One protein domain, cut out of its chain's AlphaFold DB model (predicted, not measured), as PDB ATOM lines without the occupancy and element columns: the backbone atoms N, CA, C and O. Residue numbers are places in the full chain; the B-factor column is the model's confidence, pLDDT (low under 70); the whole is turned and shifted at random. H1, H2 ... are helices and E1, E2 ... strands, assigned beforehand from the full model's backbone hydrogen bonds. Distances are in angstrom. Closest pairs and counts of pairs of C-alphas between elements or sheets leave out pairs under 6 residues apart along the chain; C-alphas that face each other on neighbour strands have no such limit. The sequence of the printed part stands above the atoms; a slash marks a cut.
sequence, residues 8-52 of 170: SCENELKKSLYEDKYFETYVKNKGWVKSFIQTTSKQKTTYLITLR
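Overview. This is residues 8 to 52 of the 170 residues of an uncharacterized protein of uncultured myxobacterium HF0010_08B07 (UniProt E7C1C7). A long two-stranded hairpin of E1 and E2 makes the longest axis, with the short helix H2 over one side of E1 and the longer helix H1 beyond H2, folded back on it. The turn of the strand hairpin, residues 40 to 45, sticks out free at one end. The printed part has 45 residues, with named elements in the order H1, H2, E1, E2; the sheet, order E1 - E2, is antiparallel and the class is mixed, helices and strands. The whole is compact, with a radius of gyration of the C-alphas of 10.5 A, and its spans are 31 by 21 by 17 A, only just elongated.

Along the chain. E1, residues 33 to 40, is 20.3 A long and begins at C-alpha 33 (232.314, 164.692, 195.437). E2, residues 45 to 51, is 19.5 A long and ends at C-alpha 51 (233.821, 161.343, 198.394). H2 holds residues 23 to 28. H1, residues 8 to 19, is 16.8 A long, with C-alpha 8 at (222.345, 158.014, 200.615).

Arrangement. E1 and E2 form a hairpin, antiparallel at 167 degrees; N 37 and O 48 are 2.9 A apart and N 48 and O 37 2.8 A, both within hydrogen-bond range. The closest C-alphas of H2 and E1, those of Lys 28 and Phe 36, are 6.8 A apart. H2 and E2 are only just apart, at 8.3 A between their closest C-alphas. H1 touches H2 with residues 13 to 17 alone, and their closest C-alphas, those of Leu 17 and Phe 23, are 5.7 A apart. The two helices form a helical hairpin, running opposite ways at a steep tilt of 36 degrees, only just steep. H1 is apart from E1 and from E2. Every O i to N i+4 pair is within hydrogen-bond range in H2, and 7 of 8 are in H1.

Size, cuts and confidence. The two C-alphas farthest apart, those of Gly 31 and Lys 42, are 31.2 A apart. The printed part has no cut, and its three links between elements are tight. The mean pLDDT of the printed part is 89.7, and residue 20 is under 70.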
ATOM      1  N   SER A   8     223.170 156.966 201.231       87.94
ATOM      2  CA  SER A   8     222.345 158.014 200.615       87.94
ATOM      3  C   SER A   8     222.961 158.555 199.322       87.94
ATOM      4  O   SER A   8     222.243 158.732 198.347       87.94
ATOM      5  N   CYS A   9     224.280 158.768 199.301       90.62
ATOM      6  CA  CYS A   9     225.004 159.222 198.118       90.62
ATOM      7  C   CYS A   9     224.966 158.152 197.025       90.62
ATOM      8  O   CYS A   9     224.702 158.457 195.871       90.62
ATOM      9  N   GLU A  10     225.188 156.886 197.388       90.00
ATOM     10  CA  GLU A  10     225.134 155.768 196.445       90.00
ATOM     11  C   GLU A  10     223.748 155.633 195.801       90.00
ATOM     12  O   GLU A  10     223.644 155.526 194.582       90.00
ATOM     13  N   ASN A  11     222.679 155.692 196.601       89.88
ATOM     14  CA  ASN A  11     221.304 155.632 196.101       89.88
ATOM     15  C   ASN A  11     220.988 156.800 195.155       89.88
ATOM     16  O   ASN A  11     220.384 156.597 194.104       89.88
ATOM     17  N   GLU A  12     221.413 158.013 195.517       90.31
ATOM     18  CA  GLU A  12     221.243 159.212 194.693       90.31
ATOM     19  C   GLU A  12     221.975 159.087 193.346       90.31
ATOM     20  O   GLU A  12     221.404 159.399 192.303       90.31
ATOM     21  N   LEU A  13     223.217 158.591 193.354       91.62
ATOM     22  CA  LEU A  13     224.010 158.371 192.141       91.62
ATOM     23  C   LEU A  13     223.413 157.281 191.257       91.62
ATOM     24  O   LEU A  13     223.311 157.469 190.050       91.62
ATOM     25  N   LYS A  14     222.996 156.156 191.850       89.69
ATOM     26  CA  LYS A  14     222.353 155.061 191.116       89.69
ATOM     27  C   LYS A  14     221.095 155.543 190.410       89.69
ATOM     28  O   LYS A  14     220.922 155.227 189.245       89.69
ATOM     29  N   LYS A  15     220.257 156.336 191.084       88.12
ATOM     30  CA  LYS A  15     219.046 156.902 190.478       88.12
ATOM     31  C   LYS A  15     219.376 157.800 189.278       88.12
ATOM     32  O   LYS A  15     218.862 157.572 188.190       88.12
ATOM     33  N   SER A  16     220.288 158.755 189.461       87.75
ATOM     34  CA  SER A  16     220.703 159.679 188.395       87.75
ATOM     35  C   SER A  16     221.346 158.963 187.204       87.75
ATOM     36  O   SER A  16     221.090 159.335 186.066       87.75
ATOM     37  N   LEU A  17     222.112 157.888 187.424       86.56
ATOM     38  CA  LEU A  17     222.752 157.140 186.336       86.56
ATOM     39  C   LEU A  17     221.747 156.595 185.302       86.56
ATOM     40  O   LEU A  17     222.097 156.472 184.131       86.56
ATOM     41  N   TYR A  18     220.520 156.273 185.724       75.94
ATOM     42  CA  TYR A  18     219.468 155.772 184.833       75.94
ATOM     43  C   TYR A  18     218.571 156.878 184.257       75.94
ATOM     44  O   TYR A  18     217.934 156.657 183.231       75.94
ATOM     45  N   GLU A  19     218.509 158.044 184.904       76.00
ATOM     46  CA  GLU A  19     217.582 159.133 184.561       76.00
ATOM     47  C   GLU A  19     218.260 160.280 183.782       76.00
ATOM     48  O   GLU A  19     217.629 160.902 182.927       76.00
ATOM     49  N   ASP A  20     219.548 160.546 184.024       69.62
ATOM     50  CA  ASP A  20     220.256 161.715 183.501       69.62
ATOM     51  C   ASP A  20     221.172 161.383 182.316       69.62
ATOM     52  O   ASP A  20     222.191 160.702 182.441       69.62
ATOM     53  N   LYS A  21     220.906 162.014 181.164       70.81
ATOM     54  CA  LYS A  21     221.777 161.953 179.973       70.81
ATOM     55  C   LYS A  21     223.191 162.524 180.217       70.81
ATOM     56  O   LYS A  21     224.098 162.270 179.429       70.81
ATOM     57  N   TYR A  22     223.390 163.272 181.309       85.44
ATOM     58  CA  TYR A  22     224.636 163.965 181.666       85.44
ATOM     59  C   TYR A  22     225.134 163.592 183.072       85.44
ATOM     60  O   TYR A  22     225.430 164.463 183.894       85.44
ATOM     61  N   PHE A  23     225.244 162.289 183.347       90.00
ATOM     62  CA  PHE A  23     225.681 161.769 184.648       90.00
ATOM     63  C   PHE A  23     226.990 162.401 185.153       90.00
ATOM     64  O   PHE A  23     227.067 162.822 186.301       90.00
ATOM     65  N   GLU A  24     228.011 162.555 184.304       90.88
ATOM     66  CA  GLU A  24     229.281 163.181 184.709       90.88
ATOM     67  C   GLU A  24     229.085 164.598 185.273       90.88
ATOM     68  O   GLU A  24     229.586 164.914 186.356       90.88
ATOM     69  N   THR A  25     228.337 165.446 184.562       91.00
ATOM     70  CA  THR A  25     228.033 166.815 184.994       91.00
ATOM     71  C   THR A  25     227.254 166.807 186.303       91.00
ATOM     72  O   THR A  25     227.577 167.566 187.218       91.00
ATOM     73  N   TYR A  26     226.271 165.912 186.423       92.56
ATOM     74  CA  TYR A  26     225.502 165.739 187.648       92.56
ATOM     75  C   TYR A  26     226.404 165.415 188.844       92.56
ATOM     76  O   TYR A  26     226.326 166.096 189.869       92.56
ATOM     77  N   VAL A  27     227.292 164.422 188.709       92.94
ATOM     78  CA  VAL A  27     228.180 163.988 189.795       92.94
ATOM     79  C   VAL A  27     229.184 165.077 190.161       92.94
ATOM     80  O   VAL A  27     229.362 165.367 191.343       92.94
ATOM     81  N   LYS A  28     229.814 165.722 189.174       92.25
ATOM     82  CA  LYS A  28     230.805 166.786 189.415       92.25
ATOM     83  C   LYS A  28     230.215 168.007 190.127       92.25
ATOM     84  O   LYS A  28     230.931 168.668 190.873       92.25
ATOM     85  N   ASN A  29     228.919 168.269 189.960       92.69
ATOM     86  CA  ASN A  29     228.223 169.367 190.634       92.69
ATOM     87  C   ASN A  29     227.843 169.061 192.094       92.69
ATOM     88  O   ASN A  29     227.370 169.945 192.811       92.69
ATOM     89  N   LYS A  30     228.042 167.829 192.578       93.75
ATOM     90  CA  LYS A  30     227.779 167.488 193.980       93.75
ATOM     91  C   LYS A  30     228.928 167.956 194.866       93.75
ATOM     92  O   LYS A  30     230.045 167.461 194.768       93.75
ATOM     93  N   GLY A  31     228.633 168.845 195.816       92.44
ATOM     94  CA  GLY A  31     229.644 169.398 196.730       92.44
ATOM     95  C   GLY A  31     230.406 168.347 197.552       92.44
ATOM     96  O   GLY A  31     231.558 168.571 197.913       92.44
ATOM     97  N   TRP A  32     229.805 167.184 197.813       94.31
ATOM     98  CA  TRP A  32     230.432 166.062 198.521       94.31
ATOM     99  C   TRP A  32     231.314 165.164 197.643       94.31
ATOM    100  O   TRP A  32     231.952 164.250 198.168       94.31
ATOM    101  N   VAL A  33     231.402 165.409 196.335       94.25
ATOM    102  CA  VAL A  33     232.314 164.692 195.437       94.25
ATOM    103  C   VAL A  33     233.680 165.376 195.448       94.25
ATOM    104  O   VAL A  33     233.806 166.588 195.273       94.25
ATOM    105  N   LYS A  34     234.726 164.581 195.690       93.81
ATOM    106  CA  LYS A  34     236.130 165.005 195.617       93.81
ATOM    107  C   LYS A  34     236.696 164.787 194.218       93.81
ATOM    108  O   LYS A  34     237.414 165.642 193.714       93.81
ATOM    109  N   SER A  35     236.409 163.638 193.612       94.00
ATOM    110  CA  SER A  35     236.875 163.307 192.267       94.00
ATOM    111  C   SER A  35     235.906 162.368 191.562       94.00
ATOM    112  O   SER A  35     235.234 161.559 192.203       94.00
ATOM    113  N   PHE A  36     235.899 162.446 190.237       94.12
ATOM    114  CA  PHE A  36     235.149 161.573 189.345       94.12
ATOM    115  C   PHE A  36     236.089 161.108 188.235       94.12
ATOM    116  O   PHE A  36     236.722 161.940 187.585       94.12
ATOM    117  N   ILE A  37     236.183 159.796 188.034       94.06
ATOM    118  CA  ILE A  37     236.947 159.179 186.949       94.06
ATOM    119  C   ILE A  37     236.013 158.224 186.214       94.06
ATOM    120  O   ILE A  37     235.375 157.375 186.837       94.06
ATOM    121  N   GLN A  38     235.950 158.357 184.894       91.94
ATOM    122  CA  GLN A  38     235.210 157.459 184.019       91.94
ATOM    123  C   GLN A  38     236.189 156.679 183.148       91.94
ATOM    124  O   GLN A  38     237.033 157.269 182.475       91.94
ATOM    125  N   THR A  39     236.020 155.360 183.115       92.00
ATOM    126  CA  THR A  39     236.774 154.474 182.227       92.00
ATOM    127  C   THR A  39     235.796 153.661 181.396       92.00
ATOM    128  O   THR A  39     234.940 152.965 181.943       92.00
ATOM    129  N   THR A  40     235.924 153.729 180.074       90.25
ATOM    130  CA  THR A  40     235.080 152.977 179.140       90.25
ATOM    131  C   THR A  40     235.906 151.892 178.461       90.25
ATOM    132  O   THR A  40     236.951 152.174 177.881       90.25
ATOM    133  N   SER A  41     235.434 150.649 178.521       91.62
ATOM    134  CA  SER A  41     235.915 149.540 177.694       91.62
ATOM    135  C   SER A  41     234.849 149.153 176.665       91.62
ATOM    136  O   SER A  41     233.729 149.656 176.703       91.62
ATOM    137  N   LYS A  42     235.165 148.211 175.764       88.00
ATOM    138  CA  LYS A  42     234.205 147.710 174.760       88.00
ATOM    139  C   LYS A  42     232.926 147.108 175.365       88.00
ATOM    140  O   LYS A  42     231.922 147.025 174.674       88.00
ATOM    141  N   GLN A  43     232.975 146.650 176.616       90.38
ATOM    142  CA  GLN A  43     231.893 145.890 177.258       90.38
ATOM    143  C   GLN A  43     231.208 146.654 178.393       90.38
ATOM    144  O   GLN A  43     230.089 146.312 178.763       90.38
ATOM    145  N   LYS A  44     231.877 147.649 178.994       90.38
ATOM    146  CA  LYS A  44     231.345 148.366 180.156       90.38
ATOM    147  C   LYS A  44     231.953 149.752 180.319       90.38
ATOM    148  O   LYS A  44     233.140 149.960 180.072       90.38
ATOM    149  N   THR A  45     231.156 150.659 180.865       89.00
ATOM    150  CA  THR A  45     231.635 151.911 181.456       89.00
ATOM    151  C   THR A  45     231.694 151.747 182.970       89.00
ATOM    152  O   THR A  45     230.782 151.201 183.583       89.00
ATOM    153  N   THR A  46     232.801 152.166 183.578       90.62
ATOM    154  CA  THR A  46     233.033 152.119 185.025       90.62
ATOM    155  C   THR A  46     233.260 153.532 185.542       90.62
ATOM    156  O   THR A  46     234.010 154.299 184.937       90.62
ATOM    157  N   TYR A  47     232.638 153.855 186.673       90.75
ATOM    158  CA  TYR A  47     232.757 155.148 187.337       90.75
ATOM    159  C   TYR A  47     233.423 154.965 188.698       90.75
ATOM    160  O   TYR A  47     232.945 154.187 189.523       90.75
ATOM    161  N   LEU A  48     234.509 155.694 188.942       92.88
ATOM    162  CA  LEU A  48     235.147 155.792 190.249       92.88
ATOM    163  C   LEU A  48     234.889 157.185 190.822       92.88
ATOM    164  O   LEU A  48     235.350 158.195 190.286       92.88
ATOM    165  N   ILE A  49     234.145 157.226 191.924       93.88
ATOM    166  CA  ILE A  49     233.732 158.459 192.591       93.88
ATOM    167  C   ILE A  49     234.345 158.469 193.985       93.88
ATOM    168  O   ILE A  49     234.036 157.614 194.813       93.88
ATOM    169  N   THR A  50     235.199 159.452 194.254       93.06
ATOM    170  CA  THR A  50     235.781 159.650 195.586       93.06
ATOM    171  C   THR A  50     234.976 160.704 196.323       93.06
ATOM    172  O   THR A  50     234.776 161.806 195.811       93.06
ATOM    173  N   LEU A  51     234.548 160.400 197.545       93.19
ATOM    174  CA  LEU A  51     233.821 161.343 198.394       93.19
ATOM    175  C   LEU A  51     234.794 162.272 199.135       93.19
ATOM    176  O   LEU A  51     235.906 161.878 199.501       93.19
ATOM    177  N   ARG A  52     234.371 163.510 199.397       94.12
ATOM    178  CA  ARG A  52     235.071 164.387 200.341       94.12
ATOM    179  C   ARG A  52     234.998 163.785 201.738       94.12
ATOM    180  O   ARG A  52     233.970 163.254 202.153       94.12
TER     181      ARG A  52